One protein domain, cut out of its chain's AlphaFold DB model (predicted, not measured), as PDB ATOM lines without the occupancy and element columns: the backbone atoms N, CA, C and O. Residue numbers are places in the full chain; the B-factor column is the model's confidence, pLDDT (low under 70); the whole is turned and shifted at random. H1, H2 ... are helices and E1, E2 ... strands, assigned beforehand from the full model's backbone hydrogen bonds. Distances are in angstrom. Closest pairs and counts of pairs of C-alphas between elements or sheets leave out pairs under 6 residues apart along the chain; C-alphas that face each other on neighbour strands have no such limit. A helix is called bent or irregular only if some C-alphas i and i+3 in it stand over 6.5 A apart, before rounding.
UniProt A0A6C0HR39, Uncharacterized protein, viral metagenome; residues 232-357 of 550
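AT A GLANCE: This is residues 232 to 357 of the 550 residues of an uncharacterized protein of viral metagenome (UniProt A0A6C0HR39). Eight antiparallel strands, E1 to E8, form a small closed barrel, with E1, E2 and E3 on one side of it, E5 to E8 on the other, and the bent strand E4 passing from the one to the other. The longer helix H1 packs outside the barrel at one end with its residues 234 to 245, residues 249 to 265 form a long loop leading into E1, and the short helix H2 lies off the barrel after E8. The ring follows chain order, E1 through E8 and back to E1, and it is a meander, each strand the antiparallel neighbour of the one before. The printed part has 126 residues with two named helices and eight named strands, in the order H1, E1 to E8, H2, and its class is mixed, helices and strands. It is compact, with a radius of gyration of the C-alphas of 14.2 A, and rounded, with spans of 38 by 37 by 34 A.

IN THESE COORDINATES: The barrel begins with E1, residues 266 to 270, whose C-alpha 266 is at (-10.609, 50.066, -49.273). E2 holds residues 276 to 281, and E3 holds residues 285 to 290. E4, residues 296 to 305, is the longest strand, 25.8 A from first to last C-alpha, and bends by 59 degrees at residue 302. E5 is residues 308 to 313, E6 residues 320 to 325, E7 residues 330 to 335 and E8 residues 340 to 345; E8 measures 16.7 A and ends with C-alpha 345 at (-20.362, 50.065, -43.617). H1, residues 232 to 248, measures 24.2 A and starts with C-alpha 232 at (-11.518, 55.467, -65.687). H2, residues 351 to 357, measures 10.0 A and ends with C-alpha 357 at (-31.418, 47.549, -35.078).

HOW THE PARTS SIT: Each strand of the ring has two neighbours. E1 and E2 form a hairpin at 163 degrees, with N 269 and O 277 within hydrogen-bond range at 2.8 A. The hairpin of E3 and E4 has N 299 and O 287 at 2.8 A. E5 lies on the other side of E4 from E3, and N 310 and O 303 are 2.8 A apart. In the hairpin of E6 and E7, at 163 degrees, N 322 and O 333 are 2.8 A apart. E8 has staggered pairing, with E7 over residues 340 to 343 and with E1 over residues 344 to 345. E8 and E1, at 121 degrees, close the ring, with N 270 and O 344 at 2.8 A. H1 is on the barrel and outside it, at a height over the sheet of 9.0 A. It lies over none of the strands, but only just: 2 of its C-alphas fall on E4 and 2 on E7. H1 and E4 are near each other, with 5 pairs of C-alphas within 10 A, and the closest C-alphas of H1 and E3 are those of Ile 235 and Leu 285, 7.9 A apart. H2 is not on the barrel and is apart from H1. In H2 every O i to N i+4 pair is within hydrogen-bond range, and in H1 12 of 13 are.

THE WHOLE: The C-alphas farthest apart are those of Ser 232 and Asn 356, 39.6 A. The printed part has no cut. The link from H1 to E1 is long, 17 residues, and its C-alphas lie 11 to 22 A from the mean of all C-alphas; the link from E5 to E6 is short, and the other links are tight. The mean pLDDT of the printed part is 76.8, and the model's confidence is low, under 70, in residues 232 to 264 and 347 to 357.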
ATOM      1  N   SER A 232     -11.643  54.059 -66.085       48.88
ATOM      2  CA  SER A 232     -11.518  55.467 -65.687       48.88
ATOM      3  C   SER A 232     -12.873  56.138 -65.430       48.88
ATOM      4  O   SER A 232     -13.013  56.872 -64.453       48.88
ATOM      5  N   ASP A 233     -13.890  55.866 -66.252       55.53
ATOM      6  CA  ASP A 233     -15.241  56.413 -66.060       55.53
ATOM      7  C   ASP A 233     -15.923  55.806 -64.838       55.53
ATOM      8  O   ASP A 233     -16.617  56.500 -64.099       55.53
ATOM      9  N   ILE A 234     -15.689  54.518 -64.591       55.50
ATOM     10  CA  ILE A 234     -16.201  53.804 -63.419       55.50
ATOM     11  C   ILE A 234     -15.559  54.360 -62.150       55.50
ATOM     12  O   ILE A 234     -16.262  54.649 -61.185       55.50
ATOM     13  N   ILE A 235     -14.241  54.580 -62.166       54.88
ATOM     14  CA  ILE A 235     -13.517  55.214 -61.062       54.88
ATOM     15  C   ILE A 235     -14.007  56.644 -60.854       54.88
ATOM     16  O   ILE A 235     -14.213  57.031 -59.712       54.88
ATOM     17  N   SER A 236     -14.242  57.418 -61.914       56.91
ATOM     18  CA  SER A 236     -14.768  58.784 -61.806       56.91
ATOM     19  C   SER A 236     -16.188  58.801 -61.234       56.91
ATOM     20  O   SER A 236     -16.453  59.530 -60.283       56.91
ATOM     21  N   LYS A 237     -17.084  57.929 -61.716       60.47
ATOM     22  CA  LYS A 237     -18.456  57.781 -61.201       60.47
ATOM     23  C   LYS A 237     -18.474  57.286 -59.756       60.47
ATOM     24  O   LYS A 237     -19.245  57.808 -58.959       60.47
ATOM     25  N   LEU A 238     -17.615  56.333 -59.392       58.81
ATOM     26  CA  LEU A 238     -17.482  55.851 -58.018       58.81
ATOM     27  C   LEU A 238     -16.873  56.926 -57.121       58.81
ATOM     28  O   LEU A 238     -17.384  57.167 -56.039       58.81
ATOM     29  N   THR A 239     -15.821  57.607 -57.569       59.59
ATOM     30  CA  THR A 239     -15.194  58.706 -56.827       59.59
ATOM     31  C   THR A 239     -16.191  59.838 -56.641       59.59
ATOM     32  O   THR A 239     -16.295  60.349 -55.538       59.59
ATOM     33  N   ALA A 240     -16.989  60.182 -57.650       59.94
ATOM     34  CA  ALA A 240     -18.068  61.158 -57.542       59.94
ATOM     35  C   ALA A 240     -19.188  60.668 -56.613       59.94
ATOM     36  O   ALA A 240     -19.650  61.430 -55.771       59.94
ATOM     37  N   ALA A 241     -19.590  59.396 -56.692       53.28
ATOM     38  CA  ALA A 241     -20.584  58.812 -55.793       53.28
ATOM     39  C   ALA A 241     -20.106  58.833 -54.331       53.28
ATOM     40  O   ALA A 241     -20.863  59.250 -53.454       53.28
ATOM     41  N   LEU A 242     -18.844  58.459 -54.091       56.91
ATOM     42  CA  LEU A 242     -18.158  58.476 -52.796       56.91
ATOM     43  C   LEU A 242     -17.875  59.904 -52.297       56.91
ATOM     44  O   LEU A 242     -17.993  60.169 -51.105       56.91
ATOM     45  N   THR A 243     -17.567  60.849 -53.186       53.34
ATOM     46  CA  THR A 243     -17.342  62.266 -52.837       53.34
ATOM     47  C   THR A 243     -18.664  62.950 -52.488       53.34
ATOM     48  O   THR A 243     -18.761  63.571 -51.435       53.34
ATOM     49  N   ASN A 244     -19.731  62.711 -53.258       48.84
ATOM     50  CA  ASN A 244     -21.096  63.147 -52.928       48.84
ATOM     51  C   ASN A 244     -21.641  62.492 -51.643       48.84
ATOM     52  O   ASN A 244     -22.638  62.942 -51.084       48.84
ATOM     53  N   LEU A 245     -21.050  61.382 -51.186       48.50
ATOM     54  CA  LEU A 245     -21.347  60.776 -49.881       48.50
ATOM     55  C   LEU A 245     -20.618  61.507 -48.743       48.50
ATOM     56  O   LEU A 245     -21.217  61.735 -47.691       48.50
ATOM     57  N   LYS A 246     -19.371  61.936 -48.974       45.44
ATOM     58  CA  LYS A 246     -18.566  62.716 -48.021       45.44
ATOM     59  C   LYS A 246     -19.209  64.061 -47.663       45.44
ATOM     60  O   LYS A 246     -19.075  64.505 -46.531       45.44
ATOM     61  N   GLU A 247     -19.920  64.688 -48.599       41.97
ATOM     62  CA  GLU A 247     -20.569  65.991 -48.382       41.97
ATOM     63  C   GLU A 247     -21.908  65.906 -47.625       41.97
ATOM     64  O   GLU A 247     -22.280  66.858 -46.946       41.97
ATOM     65  N   ASN A 248     -22.607  64.762 -47.677       36.97
ATOM     66  CA  ASN A 248     -23.933  64.593 -47.059       36.97
ATOM     67  C   ASN A 248     -23.931  63.814 -45.736       36.97
ATOM     68  O   ASN A 248     -24.955  63.758 -45.058       36.97
ATOM     69  N   THR A 249     -22.806  63.211 -45.348       39.75
ATOM     70  CA  THR A 249     -22.700  62.462 -44.090       39.75
ATOM     71  C   THR A 249     -21.388  62.792 -43.387       39.75
ATOM     72  O   THR A 249     -20.333  62.273 -43.738       39.75
ATOM     73  N   ASN A 250     -21.459  63.624 -42.341       39.25
ATOM     74  CA  ASN A 250     -20.320  63.915 -41.456       39.25
ATOM     75  C   ASN A 250     -19.799  62.664 -40.705       39.25
ATOM     76  O   ASN A 250     -18.751  62.734 -40.067       39.25
ATOM     77  N   ASP A 251     -20.492  61.524 -40.816       36.34
ATOM     78  CA  ASP A 251     -20.262  60.311 -40.023       36.34
ATOM     79  C   ASP A 251     -19.581  59.154 -40.780       36.34
ATOM     80  O   ASP A 251     -19.272  58.125 -40.177       36.34
ATOM     81  N   VAL A 252     -19.287  59.281 -42.081       40.47
ATOM     82  CA  VAL A 252     -18.561  58.230 -42.827       40.47
ATOM     83  C   VAL A 252     -17.051  58.487 -42.762       40.47
ATOM     84  O   VAL A 252     -16.392  58.775 -43.758       40.47
ATOM     85  N   GLN A 253     -16.476  58.370 -41.562       36.44
ATOM     86  CA  GLN A 253     -15.036  58.158 -41.386       36.44
ATOM     87  C   GLN A 253     -14.770  56.671 -41.133       36.44
ATOM     88  O   GLN A 253     -14.579  56.236 -40.001       36.44
ATOM     89  N   SER A 254     -14.742  55.881 -42.205       38.75
ATOM     90  CA  SER A 254     -14.175  54.529 -42.181       38.75
ATOM     91  C   SER A 254     -13.052  54.437 -43.203       38.75
ATOM     92  O   SER A 254     -13.171  53.770 -44.228       38.75
ATOM     93  N   TYR A 255     -11.948  55.115 -42.901       36.59
ATOM     94  CA  TYR A 255     -10.650  54.802 -43.481       36.59
ATOM     95  C   TYR A 255      -9.980  53.798 -42.547       36.59
ATOM     96  O   TYR A 255      -9.607  54.151 -41.428       36.59
ATOM     97  N   VAL A 256      -9.835  52.541 -42.971       35.69
ATOM     98  CA  VAL A 256      -8.910  51.637 -42.278       35.69
ATOM     99  C   VAL A 256      -7.514  51.980 -42.771       35.69
ATOM    100  O   VAL A 256      -7.080  51.542 -43.830       35.69
ATOM    101  N   TYR A 257      -6.840  52.832 -42.002       27.92
ATOM    102  CA  TYR A 257      -5.431  53.149 -42.179       27.92
ATOM    103  C   TYR A 257      -4.611  51.942 -41.700       27.92
ATOM    104  O   TYR A 257      -4.285  51.834 -40.519       27.92
ATOM    105  N   ASP A 258      -4.313  50.990 -42.588       30.67
ATOM    106  CA  ASP A 258      -3.285  49.990 -42.291       30.67
ATOM    107  C   ASP A 258      -1.914  50.676 -42.383       30.67
ATOM    108  O   ASP A 258      -1.432  51.036 -43.459       30.67
ATOM    109  N   HIS A 259      -1.278  50.878 -41.226       29.31
ATOM    110  CA  HIS A 259       0.025  51.531 -41.096       29.31
ATOM    111  C   HIS A 259       1.171  50.811 -41.831       29.31
ATOM    112  O   HIS A 259       2.268  51.365 -41.908       29.31
ATOM    113  N   THR A 260       0.951  49.613 -42.384       33.88
ATOM    114  CA  THR A 260       2.014  48.826 -43.026       33.88
ATOM    115  C   THR A 260       1.993  48.847 -44.556       33.88
ATOM    116  O   THR A 260       3.036  48.608 -45.168       33.88
ATOM    117  N   LYS A 261       0.870  49.207 -45.200       44.12
ATOM    118  CA  LYS A 261       0.768  49.395 -46.662       44.12
ATOM    119  C   LYS A 261      -0.286  50.460 -46.984       44.12
ATOM    120  O   LYS A 261      -1.461  50.261 -46.711       44.12
ATOM    121  N   LYS A 262       0.128  51.571 -47.607       41.91
ATOM    122  CA  LYS A 262      -0.771  52.627 -48.116       41.91
ATOM    123  C   LYS A 262      -1.737  52.060 -49.166       41.91
ATOM    124  O   LYS A 262      -1.402  52.029 -50.348       41.91
ATOM    125  N   GLN A 263      -2.910  51.596 -48.756       53.16
ATOM    126  CA  GLN A 263      -4.028  51.335 -49.659       53.16
ATOM    127  C   GLN A 263      -5.151  52.308 -49.313       53.16
ATOM    128  O   GLN A 263      -6.018  52.011 -48.500       53.16
ATOM    129  N   ASP A 264      -5.137  53.481 -49.945       58.09
ATOM    130  CA  ASP A 264      -6.077  54.581 -49.669       58.09
ATOM    131  C   ASP A 264      -7.521  54.313 -50.171       58.09
ATOM    132  O   ASP A 264      -8.377  55.193 -50.116       58.09
ATOM    133  N   ASN A 265      -7.825  53.092 -50.633       81.75
ATOM    134  CA  ASN A 265      -8.975  52.792 -51.491       81.75
ATOM    135  C   ASN A 265      -9.771  51.533 -51.080       81.75
ATOM    136  O   ASN A 265     -10.292  50.821 -51.946       81.75
ATOM    137  N   VAL A 266      -9.848  51.223 -49.781       87.75
ATOM    138  CA  VAL A 266     -10.609  50.066 -49.273       87.75
ATOM    139  C   VAL A 266     -11.749  50.522 -48.366       87.75
ATOM    140  O   VAL A 266     -11.519  51.164 -47.344       87.75
ATOM    141  N   ILE A 267     -12.981  50.144 -48.714       91.31
ATOM    142  CA  ILE A 267     -14.160  50.326 -47.853       91.31
ATOM    143  C   ILE A 267     -14.539  48.970 -47.269       91.31
ATOM    144  O   ILE A 267     -14.778  48.021 -48.017       91.31
ATOM    145  N   ILE A 268     -14.610  48.885 -45.940       92.56
ATOM    146  CA  ILE A 268     -14.946  47.646 -45.232       92.56
ATOM    147  C   ILE A 268     -16.395  47.691 -44.746       92.56
ATOM    148  O   ILE A 268     -16.806  48.601 -44.020       92.56
ATOM    149  N   PHE A 269     -17.142  46.659 -45.115       95.19
ATOM    150  CA  PHE A 269     -18.491  46.378 -44.663       95.19
ATOM    151  C   PHE A 269     -18.486  45.145 -43.758       95.19
ATOM    152  O   PHE A 269     -17.716  44.203 -43.955       95.19
ATOM    153  N   TYR A 270     -19.374  45.143 -42.774       94.12
ATOM    154  CA  TYR A 270     -19.543  44.060 -41.816       94.12
ATOM    155  C   TYR A 270     -20.948  43.490 -41.963       94.12
ATOM    156  O   TYR A 270     -21.931  44.232 -42.010       94.12
ATOM    157  N   GLY A 271     -21.023  42.171 -42.078       90.44
ATOM    158  CA  GLY A 271     -22.269  41.428 -42.151       90.44
ATOM    159  C   GLY A 271     -22.512  40.648 -40.865       90.44
ATOM    160  O   GLY A 271     -21.742  40.709 -39.898       90.44
ATOM    161  N   LYS A 272     -23.605  39.887 -40.854       85.81
ATOM    162  CA  LYS A 272     -23.919  38.962 -39.762       85.81
ATOM    163  C   LYS A 272     -22.879  37.830 -39.699       85.81
ATOM    164  O   LYS A 272     -22.148  37.587 -40.658       85.81
ATOM    165  N   ASP A 273     -22.783  37.157 -38.555       90.06
ATOM    166  CA  ASP A 273     -21.975  35.940 -38.382       90.06
ATOM    167  C   ASP A 273     -20.467  36.138 -38.611       90.06
ATOM    168  O   ASP A 273     -19.780  35.250 -39.101       90.06
ATOM    169  N   ASN A 274     -19.933  37.311 -38.252       89.12
ATOM    170  CA  ASN A 274     -18.532  37.693 -38.486       89.12
ATOM    171  C   ASN A 274     -18.124  37.703 -39.970       89.12
ATOM    172  O   ASN A 274     -16.933  37.638 -40.281       89.12
ATOM    173  N   SER A 275     -19.090  37.801 -40.886       92.56
ATOM    174  CA  SER A 275     -18.788  38.025 -42.293       92.56
ATOM    175  C   SER A 275     -18.304  39.459 -42.523       92.56
ATOM    176  O   SER A 275     -18.726  40.411 -41.862       92.56
ATOM    177  N   THR A 276     -17.379  39.620 -43.462       94.56
ATOM    178  CA  THR A 276     -16.824  40.921 -43.850       94.56
ATOM    179  C   THR A 276     -16.798  41.023 -45.362       94.56
ATOM    180  O   THR A 276     -16.580  40.027 -46.047       94.56
ATOM    181  N   ALA A 277     -17.003  42.223 -45.886       94.19
ATOM    182  CA  ALA A 277     -16.848  42.503 -47.302       94.19
ATOM    183  C   ALA A 277     -15.962  43.732 -47.488       94.19
ATOM    184  O   ALA A 277     -16.054  44.697 -46.734       94.19
ATOM    185  N   GLN A 278     -15.079  43.692 -48.477       94.69
ATOM    186  CA  GLN A 278     -14.150  44.772 -48.782       94.69
ATOM    187  C   GLN A 278     -14.343  45.190 -50.229       94.69
ATOM    188  O   GLN A 278     -14.171  44.375 -51.133       94.69
ATOM    189  N   VAL A 279     -14.686  46.455 -50.451       92.62
ATOM    190  CA  VAL A 279     -14.697  47.050 -51.788       92.62
ATOM    191  C   VAL A 279     -13.315  47.646 -52.020       92.62
ATOM    192  O   VAL A 279     -12.924  48.574 -51.312       92.62
ATOM    193  N   ILE A 280     -12.571  47.084 -52.972       92.88
ATOM    194  CA  ILE A 280     -11.179  47.439 -53.265       92.88
ATOM    195  C   ILE A 280     -11.117  48.126 -54.629       92.88
ATOM    196  O   ILE A 280     -11.583  47.579 -55.631       92.88
ATOM    197  N   ASN A 281     -10.502  49.309 -54.666       86.06
ATOM    198  CA  ASN A 281     -10.201  50.031 -55.900       86.06
ATOM    199  C   ASN A 281      -8.675  50.148 -56.100       86.06
ATOM    200  O   ASN A 281      -8.049  51.110 -55.656       86.06
ATOM    201  N   ASP A 282      -8.084  49.135 -56.741       78.62
ATOM    202  CA  ASP A 282      -6.656  49.106 -57.112       78.62
ATOM    203  C   ASP A 282      -6.478  49.331 -58.629       78.62
ATOM    204  O   ASP A 282      -5.966  50.362 -59.062       78.62
ATOM    205  N   LYS A 283      -6.985  48.403 -59.457       83.06
ATOM    206  CA  LYS A 283      -6.954  48.485 -60.940       83.06
ATOM    207  C   LYS A 283      -8.292  48.183 -61.607       83.06
ATOM    208  O   LYS A 283      -8.591  48.695 -62.684       83.06
ATOM    209  N   SER A 284      -9.084  47.337 -60.965       86.12
ATOM    210  CA  SER A 284     -10.489  47.114 -61.263       86.12
ATOM    211  C   SER A 284     -11.247  47.123 -59.946       86.12
ATOM    212  O   SER A 284     -10.718  46.698 -58.914       86.12
ATOM    213  N   LEU A 285     -12.465  47.657 -59.976       91.19
ATOM    214  CA  LEU A 285     -13.314  47.690 -58.800       91.19
ATOM    215  C   LEU A 285     -13.776  46.262 -58.494       91.19
ATOM    216  O   LEU A 285     -14.418  45.624 -59.330       91.19
ATOM    217  N   LYS A 286     -13.416  45.766 -57.311       95.56
ATOM    218  CA  LYS A 286     -13.735  44.410 -56.855       95.56
ATOM    219  C   LYS A 286     -14.373  44.443 -55.477       95.56
ATOM    220  O   LYS A 286     -14.047  45.306 -54.663       95.56
ATOM    221  N   VAL A 287     -15.214  43.455 -55.195       96.06
ATOM    222  CA  VAL A 287     -15.716  43.176 -53.846       96.06
ATOM    223  C   VAL A 287     -15.192  41.823 -53.397       96.06
ATOM    224  O   VAL A 287     -15.445  40.811 -54.042       96.06
ATOM    225  N   LEU A 288     -14.454  41.798 -52.292       95.94
ATOM    226  CA  LEU A 288     -14.001  40.567 -51.657       95.94
ATOM    227  C   LEU A 288     -14.892  40.296 -50.454       95.94
ATOM    228  O   LEU A 288     -14.896  41.079 -49.506       95.94
ATOM    229  N   VAL A 289     -15.625  39.190 -50.485       95.94
ATOM    230  CA  VAL A 289     -16.520  38.772 -49.406       95.94
ATOM    231  C   VAL A 289     -15.883  37.598 -48.676       95.94
ATOM    232  O   VAL A 289     -15.512  36.598 -49.286       95.94
ATOM    233  N   ASN A 290     -15.740  37.719 -47.361       95.44
ATOM    234  CA  ASN A 290     -15.302  36.657 -46.471       95.44
ATOM    235  C   ASN A 290     -16.462  36.295 -45.546       95.44
ATOM    236  O   ASN A 290     -16.824  37.066 -44.654       95.44
ATOM    237  N   TYR A 291     -17.053  35.130 -45.775       92.75
ATOM    238  CA  TYR A 291     -18.139  34.614 -44.957       92.75
ATOM    239  C   TYR A 291     -17.583  34.093 -43.630       92.75
ATOM    240  O   TYR A 291     -16.477  33.558 -43.578       92.75
ATOM    241  N   GLY A 292     -18.364  34.178 -42.550       88.31
ATOM    242  CA  GLY A 292     -17.960  33.653 -41.236       88.31
ATOM    243  C   GLY A 292     -17.590  32.165 -41.232       88.31
ATOM    244  O   GLY A 292     -16.846  31.711 -40.367       88.31
ATOM    245  N   SER A 293     -18.057  31.415 -42.234       90.06
ATOM    246  CA  SER A 293     -17.699  30.016 -42.491       90.06
ATOM    247  C   SER A 293     -16.267  29.812 -43.009       90.06
ATOM    248  O   SER A 293     -15.832  28.675 -43.159       90.06
ATOM    249  N   GLY A 294     -15.539  30.890 -43.316       91.44
ATOM    250  CA  GLY A 294     -14.221  30.861 -43.955       91.44
ATOM    251  C   GLY A 294     -14.265  30.776 -45.483       91.44
ATOM    252  O   GLY A 294     -13.214  30.852 -46.123       91.44
ATOM    253  N   LYS A 295     -15.457  30.650 -46.089       92.94
ATOM    254  CA  LYS A 295     -15.636  30.755 -47.544       92.94
ATOM    255  C   LYS A 295     -15.274  32.178 -47.985       92.94
ATOM    256  O   LYS A 295     -15.673  33.148 -47.343       92.94
ATOM    257  N   LYS A 296     -14.541  32.305 -49.091       94.38
ATOM    258  CA  LYS A 296     -14.187  33.593 -49.697       94.38
ATOM    259  C   LYS A 296     -14.687  33.638 -51.130       94.38
ATOM    260  O   LYS A 296     -14.490  32.680 -51.870       94.38
ATOM    261  N   GLU A 297     -15.287  34.754 -51.508       95.31
ATOM    262  CA  GLU A 297     -15.765  35.014 -52.865       95.31
ATOM    263  C   GLU A 297     -15.256  36.373 -53.343       95.31
ATOM    264  O   GLU A 297     -14.980  37.275 -52.548       95.31
ATOM    265  N   THR A 298     -15.073  36.502 -54.655       96.19
ATOM    266  CA  THR A 298     -14.630  37.740 -55.298       96.19
ATOM    267  C   THR A 298     -15.613  38.090 -56.396       96.19
ATOM    268  O   THR A 298     -15.907  37.261 -57.251       96.19
ATOM    269  N   TYR A 299     -16.093  39.324 -56.361       96.38
ATOM    270  CA  TYR A 299     -17.029  39.859 -57.329       96.38
ATOM    271  C   TYR A 299     -16.339  40.961 -58.123       96.38
ATOM    272  O   TYR A 299     -15.790  41.904 -57.544       96.38
ATOM    273  N   ASP A 300     -16.356  40.834 -59.442       95.88
ATOM    274  CA  ASP A 300     -15.854  41.843 -60.361       95.88
ATOM    275  C   ASP A 300     -16.966  42.830 -60.706       95.88
ATOM    276  O   ASP A 300     -18.137  42.465 -60.801       95.88
ATOM    277  N   TYR A 301     -16.606  44.097 -60.893       95.75
ATOM    278  CA  TYR A 301     -17.538  45.108 -61.376       95.75
ATOM    279  C   TYR A 301     -18.185  44.691 -62.705       95.75
ATOM    280  O   TYR A 301     -17.489  44.317 -63.649       95.75
ATOM    281  N   GLU A 302     -19.508  44.830 -62.786       94.75
ATOM    282  CA  GLU A 302     -20.282  44.581 -64.004       94.75
ATOM    283  C   GLU A 302     -20.747  45.902 -64.626       94.75
ATOM    284  O   GLU A 302     -20.418  46.214 -65.771       94.75
ATOM    285  N   LYS A 303     -21.539  46.681 -63.878       95.06
ATOM    286  CA  LYS A 303     -22.205  47.893 -64.378       95.06
ATOM    287  C   LYS A 303     -22.737  48.773 -63.249       95.06
ATOM    288  O   LYS A 303     -22.950  48.317 -62.128       95.06
ATOM    289  N   VAL A 304     -23.041  50.028 -63.576       95.06
ATOM    290  CA  VAL A 304     -23.815  50.944 -62.723       95.06
ATOM    291  C   VAL A 304     -25.235  51.076 -63.272       95.06
ATOM    292  O   VAL A 304     -25.437  51.182 -64.480       95.06
ATOM    293  N   THR A 305     -26.244  51.069 -62.404       93.31
ATOM    294  CA  THR A 305     -27.647  51.290 -62.785       93.31
ATOM    295  C   THR A 305     -28.334  52.162 -61.738       93.31
ATOM    296  O   THR A 305     -28.694  51.693 -60.660       93.31
ATOM    297  N   GLY A 306     -28.500  53.451 -62.049       94.56
ATOM    298  CA  GLY A 306     -28.983  54.444 -61.086       94.56
ATOM    299  C   GLY A 306     -28.040  54.556 -59.886       94.56
ATOM    300  O   GLY A 306     -26.834  54.714 -60.064       94.56
ATOM    301  N   ASP A 307     -28.584  54.399 -58.681       92.25
ATOM    302  CA  ASP A 307     -27.842  54.479 -57.411       92.25
ATOM    303  C   ASP A 307     -27.220  53.139 -56.969       92.25
ATOM    304  O   ASP A 307     -26.890  52.949 -55.792       92.25
ATOM    305  N   GLN A 308     -27.116  52.181 -57.894       95.44
ATOM    306  CA  GLN A 308     -26.625  50.830 -57.637       95.44
ATOM    307  C   GLN A 308     -25.397  50.518 -58.488       95.44
ATOM    308  O   GLN A 308     -25.376  50.774 -59.694       95.44
ATOM    309  N   ILE A 309     -24.398  49.908 -57.860       95.06
ATOM    310  CA  ILE A 309     -23.231  49.329 -58.523       95.06
ATOM    311  C   ILE A 309     -23.369  47.815 -58.430       95.06
ATOM    312  O   ILE A 309     -23.421  47.267 -57.329       95.06
ATOM    313  N   MET A 310     -23.460  47.160 -59.583       96.00
ATOM    314  CA  MET A 310     -23.575  45.713 -59.692       96.00
ATOM    315  C   MET A 310     -22.209  45.081 -59.922       96.00
ATOM    316  O   MET A 310     -21.391  45.575 -60.705       96.00
ATOM    317  N   PHE A 311     -22.005  43.958 -59.253       97.06
ATOM    318  CA  PHE A 311     -20.841  43.106 -59.356       97.06
ATOM    319  C   PHE A 311     -21.294  41.674 -59.631       97.06
ATOM    320  O   PHE A 311     -22.295  41.222 -59.070       97.06
ATOM    321  N   THR A 312     -20.539  40.942 -60.440       96.62
ATOM    322  CA  THR A 312     -20.783  39.524 -60.732       96.62
ATOM    323  C   THR A 312     -19.625  38.701 -60.183       96.62
ATOM    324  O   THR A 312     -18.469  39.116 -60.273       96.62
ATOM    325  N   ASP A 313     -19.909  37.538 -59.606       94.94
ATOM    326  CA  ASP A 313     -18.855  36.611 -59.182       94.94
ATOM    327  C   ASP A 313     -18.085  36.104 -60.408       94.94
ATOM    328  O   ASP A 313     -18.665  35.584 -61.366       94.94
ATOM    329  N   SER A 314     -16.760  36.251 -60.367       88.06
ATOM    330  CA  SER A 314     -15.858  35.858 -61.452       88.06
ATOM    331  C   SER A 314     -15.947  34.363 -61.785       88.06
ATOM    332  O   SER A 314     -15.606  33.959 -62.897       88.06
ATOM    333  N   ASN A 315     -16.369  33.536 -60.824       90.62
ATOM    334  CA  ASN A 315     -16.411  32.080 -60.946       90.62
ATOM    335  C   ASN A 315     -17.828  31.525 -61.155       90.62
ATOM    336  O   ASN A 315     -17.968  30.380 -61.585       90.62
ATOM    337  N   ASN A 316     -18.875  32.296 -60.845       87.06
ATOM    338  CA  ASN A 316     -20.263  31.846 -60.936       87.06
ATOM    339  C   ASN A 316     -21.201  33.005 -61.285       87.06
ATOM    340  O   ASN A 316     -21.596  33.779 -60.423       87.06
ATOM    341  N   SER A 317     -21.661  33.067 -62.533       84.00
ATOM    342  CA  SER A 317     -22.538  34.147 -63.006       84.00
ATOM    343  C   SER A 317     -23.900  34.245 -62.303       84.00
ATOM    344  O   SER A 317     -24.633  35.200 -62.552       84.00
ATOM    345  N   LYS A 318     -24.265  33.277 -61.452       90.50
ATOM    346  CA  LYS A 318     -25.481  33.339 -60.631       90.50
ATOM    347  C   LYS A 318     -25.315  34.186 -59.375       90.50
ATOM    348  O   LYS A 318     -26.292  34.778 -58.922       90.50
ATOM    349  N   ASN A 319     -24.101  34.262 -58.837       93.88
ATOM    350  CA  ASN A 319     -23.820  35.072 -57.666       93.88
ATOM    351  C   ASN A 319     -23.588  36.521 -58.102       93.88
ATOM    352  O   ASN A 319     -22.834  36.803 -59.039       93.88
ATOM    353  N   SER A 320     -24.210  37.457 -57.395       96.62
ATOM    354  CA  SER A 320     -24.029  38.885 -57.652       96.62
ATOM    355  C   SER A 320     -23.914  39.662 -56.353       96.62
ATOM    356  O   SER A 320     -24.422  39.248 -55.316       96.62
ATOM    357  N   ALA A 321     -23.244  40.805 -56.402       96.94
ATOM    358  CA  ALA A 321     -23.259  41.762 -55.311       96.94
ATOM    359  C   ALA A 321     -23.760  43.109 -55.825       96.94
ATOM    360  O   ALA A 321     -23.474  43.512 -56.949       96.94
ATOM    361  N   VAL A 322     -24.520  43.811 -54.997       97.31
ATOM    362  CA  VAL A 322     -25.104  45.108 -55.314       97.31
ATOM    363  C   VAL A 322     -24.751  46.069 -54.196       97.31
ATOM    364  O   VAL A 322     -25.200  45.918 -53.061       97.31
ATOM    365  N   LEU A 323     -23.946  47.076 -54.516       96.81
ATOM    366  CA  LEU A 323     -23.693  48.200 -53.626       96.81
ATOM    367  C   LEU A 323     -24.702  49.300 -53.946       96.81
ATOM    368  O   LEU A 323     -24.650  49.901 -55.018       96.81
ATOM    369  N   LYS A 324     -25.621  49.563 -53.019       96.12
ATOM    370  CA  LYS A 324     -26.678  50.561 -53.169       96.12
ATOM    371  C   LYS A 324     -26.453  51.732 -52.223       96.12
ATOM    372  O   LYS A 324     -26.247  51.545 -51.022       96.12
ATOM    373  N   LYS A 325     -26.558  52.949 -52.755       91.94
ATOM    374  CA  LYS A 325     -26.664  54.158 -51.937       91.94
ATOM    375  C   LYS A 325     -28.107  54.320 -51.452       91.94
ATOM    376  O   LYS A 325     -29.053  54.186 -52.223       91.94
ATOM    377  N   THR A 326     -28.270  54.592 -50.165       90.06
ATOM    378  CA  THR A 326     -29.530  55.045 -49.565       90.06
ATOM    379  C   THR A 326     -29.360  56.481 -49.080       90.06
ATOM    380  O   THR A 326     -28.237  56.987 -49.022       90.06
ATOM    381  N   ASP A 327     -30.453  57.124 -48.678       85.62
ATOM    382  CA  ASP A 327     -30.414  58.493 -48.147       85.62
ATOM    383  C   ASP A 327     -29.524  58.630 -46.898       85.62
ATOM    384  O   ASP A 327     -29.053  59.723 -46.598       85.62
ATOM    385  N   LYS A 328     -29.292  57.532 -46.163       86.19
ATOM    386  CA  LYS A 328     -28.604  57.538 -44.859       86.19
ATOM    387  C   LYS A 328     -27.285  56.766 -44.831       86.19
ATOM    388  O   LYS A 328     -26.457  57.016 -43.962       86.19
ATOM    389  N   SER A 329     -27.092  55.801 -45.725       90.62
ATOM    390  CA  SER A 329     -25.921  54.916 -45.712       90.62
ATOM    391  C   SER A 329     -25.699  54.225 -47.059       90.62
ATOM    392  O   SER A 329     -26.548  54.259 -47.952       90.62
ATOM    393  N   MET A 330     -24.555  53.561 -47.207       92.31
ATOM    394  CA  MET A 330     -24.367  52.547 -48.244       92.31
ATOM    395  C   MET A 330     -24.762  51.180 -47.694       92.31
ATOM    396  O   MET A 330     -24.500  50.892 -46.533       92.31
ATOM    397  N   ILE A 331     -25.365  50.336 -48.523       95.06
ATOM    398  CA  ILE A 331     -25.677  48.947 -48.183       95.06
ATOM    399  C   ILE A 331     -25.112  48.071 -49.291       95.06
ATOM    400  O   ILE A 331     -25.341  48.341 -50.470       95.06
ATOM    401  N   LEU A 332     -24.365  47.040 -48.910       96.81
ATOM    402  CA  LEU A 332     -23.881  46.027 -49.836       96.81
ATOM    403  C   LEU A 332     -24.707  44.758 -49.632       96.81
ATOM    404  O   LEU A 332     -24.643  44.150 -48.566       96.81
ATOM    405  N   THR A 333     -25.459  44.359 -50.650       97.25
ATOM    406  CA  THR A 333     -26.206  43.098 -50.664       97.25
ATOM    407  C   THR A 333     -25.484  42.110 -51.561       97.25
ATOM    408  O   THR A 333     -25.168  42.437 -52.699       97.25
ATOM    409  N   VAL A 334     -25.212  40.911 -51.067       96.81
ATOM    410  CA  VAL A 334     -24.587  39.825 -51.822       96.81
ATOM    411  C   VAL A 334     -25.616  38.716 -51.978       96.81
ATOM    412  O   VAL A 334     -26.040  38.124 -50.989       96.81
ATOM    413  N   HIS A 335     -26.019  38.465 -53.215       96.38
ATOM    414  CA  HIS A 335     -26.909  37.384 -53.609       96.38
ATOM    415  C   HIS A 335     -26.061  36.155 -53.933       96.38
ATOM    416  O   HIS A 335     -25.356  36.132 -54.946       96.38
ATOM    417  N   SER A 336     -26.113  35.151 -53.059       92.69
ATOM    418  CA  SER A 336     -25.483  33.845 -53.264       92.69
ATOM    419  C   SER A 336     -26.558  32.794 -53.539       92.69
ATOM    420  O   SER A 336     -27.681  32.941 -53.060       92.69
ATOM    421  N   ASP A 337     -26.216  31.721 -54.261       88.94
ATOM    422  CA  ASP A 337     -27.135  30.624 -54.622       88.94
ATOM    423  C   ASP A 337     -28.016  30.129 -53.451       88.94
ATOM    424  O   ASP A 337     -29.170  29.753 -53.662       88.94
ATOM    425  N   ASP A 338     -27.487  30.149 -52.223       87.44
ATOM    426  CA  ASP A 338     -28.175  29.620 -51.045       87.44
ATOM    427  C   ASP A 338     -28.851  30.690 -50.175       87.44
ATOM    428  O   ASP A 338     -29.817  30.371 -49.486       87.44
ATOM    429  N   ASN A 339     -28.331  31.925 -50.136       92.50
ATOM    430  CA  ASN A 339     -28.777  32.975 -49.212       92.50
ATOM    431  C   ASN A 339     -28.352  34.380 -49.667       92.50
ATOM    432  O   ASN A 339     -27.283  34.563 -50.257       92.50
ATOM    433  N   ASP A 340     -29.136  35.376 -49.255       95.50
ATOM    434  CA  ASP A 340     -28.786  36.790 -49.372       95.50
ATOM    435  C   ASP A 340     -28.063  37.275 -48.113       95.50
ATOM    436  O   ASP A 340     -28.519  37.071 -46.985       95.50
ATOM    437  N   TYR A 341     -26.947  37.972 -48.304       95.38
ATOM    438  CA  TYR A 341     -26.156  38.557 -47.227       95.38
ATOM    439  C   TYR A 341     -26.172  40.075 -47.332       95.38
ATOM    440  O   TYR A 341     -25.883  40.638 -48.384       95.38
ATOM    441  N   ILE A 342     -26.474  40.749 -46.226       95.81
ATOM    442  CA  ILE A 342     -26.502  42.211 -46.158       95.81
ATOM    443  C   ILE A 342     -25.344  42.676 -45.283       95.81
ATOM    444  O   ILE A 342     -25.216  42.263 -44.127       95.81
ATOM    445  N   PHE A 343     -24.516  43.554 -45.836       95.81
ATOM    446  CA  PHE A 343     -23.371  44.143 -45.166       95.81
ATOM    447  C   PHE A 343     -23.562  45.652 -45.018       95.81
ATOM    448  O   PHE A 343     -23.970  46.350 -45.951       95.81
ATOM    449  N   TYR A 344     -23.200  46.155 -43.843       93.75
ATOM    450  CA  TYR A 344     -23.281  47.570 -43.500       93.75
ATOM    451  C   TYR A 344     -21.875  48.154 -43.350       93.75
ATOM    452  O   TYR A 344     -20.979  47.470 -42.847       93.75
ATOM    453  N   PRO A 345     -21.642  49.401 -43.787       91.25
ATOM    454  CA  PRO A 345     -20.362  50.065 -43.617       91.25
ATOM    455  C   PRO A 345     -20.065  50.205 -42.126       91.25
ATOM    456  O   PRO A 345     -20.969  50.396 -41.312       91.25
ATOM    457  N   ASN A 346     -18.790  50.110 -41.768       78.12
ATOM    458  CA  ASN A 346     -18.364  50.297 -40.388       78.12
ATOM    459  C   ASN A 346     -18.510  51.760 -39.975       78.12
ATOM    460  O   ASN A 346     -17.592  52.556 -40.148       78.12
ATOM    461  N   ILE A 347     -19.668  52.134 -39.444       69.00
ATOM    462  CA  ILE A 347     -19.824  53.440 -38.819       69.00
ATOM    463  C   ILE A 347     -19.250  53.285 -37.411       69.00
ATOM    464  O   ILE A 347     -19.843  52.633 -36.550       69.00
ATOM    465  N   SER A 348     -18.046  53.823 -37.209       47.94
ATOM    466  CA  SER A 348     -17.202  53.632 -36.019       47.94
ATOM    467  C   SER A 348     -17.855  54.033 -34.689       47.94
ATOM    468  O   SER A 348     -17.294  53.763 -33.629       47.94
ATOM    469  N   SER A 349     -19.042  54.639 -34.710       44.88
ATOM    470  CA  SER A 349     -19.698  55.198 -33.535       44.88
ATOM    471  C   SER A 349     -20.705  54.285 -32.831       44.88
ATOM    472  O   SER A 349     -21.082  54.631 -31.714       44.88
ATOM    473  N   ASN A 350     -21.165  53.148 -33.392       45.03
ATOM    474  CA  ASN A 350     -22.175  52.353 -32.666       45.03
ATOM    475  C   ASN A 350     -22.422  50.906 -33.155       45.03
ATOM    476  O   ASN A 350     -23.515  50.562 -33.612       45.03
ATOM    477  N   ARG A 351     -21.426  50.019 -33.024       50.28
ATOM    478  CA  ARG A 351     -21.591  48.586 -33.349       50.28
ATOM    479  C   ARG A 351     -22.745  47.933 -32.568       50.28
ATOM    480  O   ARG A 351     -23.488  47.144 -33.144       50.28
ATOM    481  N   ASP A 352     -22.932  48.307 -31.304       52.31
ATOM    482  CA  ASP A 352     -23.980  47.743 -30.442       52.31
ATOM    483  C   ASP A 352     -25.386  48.218 -30.845       52.31
ATOM    484  O   ASP A 352     -26.335  47.436 -30.836       52.31
ATOM    485  N   SER A 353     -25.524  49.468 -31.299       54.25
ATOM    486  CA  SER A 353     -26.802  49.987 -31.806       54.25
ATOM    487  C   SER A 353     -27.190  49.376 -33.158       54.25
ATOM    488  O   SER A 353     -28.363  49.098 -33.397       54.25
ATOM    489  N   LEU A 354     -26.212  49.068 -34.021       54.66
ATOM    490  CA  LEU A 354     -26.466  48.367 -35.284       54.66
ATOM    491  C   LEU A 354     -26.932  46.920 -35.053       54.66
ATOM    492  O   LEU A 354     -27.857  46.459 -35.718       54.66
ATOM    493  N   VAL A 355     -26.332  46.211 -34.091       55.25
ATOM    494  CA  VAL A 355     -26.772  44.858 -33.706       55.25
ATOM    495  C   VAL A 355     -28.193  44.887 -33.135       55.25
ATOM    496  O   VAL A 355     -28.995  44.016 -33.468       55.25
ATOM    497  N   ASN A 356     -28.543  45.908 -32.348       53.62
ATOM    498  CA  ASN A 356     -29.906  46.078 -31.839       53.62
ATOM    499  C   ASN A 356     -30.915  46.378 -32.960       53.62
ATOM    500  O   ASN A 356     -31.950  45.720 -33.022       53.62
ATOM    501  N   TYR A 357     -30.580  47.265 -33.904       53.28
ATOM    502  CA  TYR A 357     -31.418  47.549 -35.078       53.28
ATOM    503  C   TYR A 357     -31.670  46.298 -35.940       53.28
ATOM    504  O   TYR A 357     -32.785  46.067 -36.408       53.28
TER     505      TYR A 357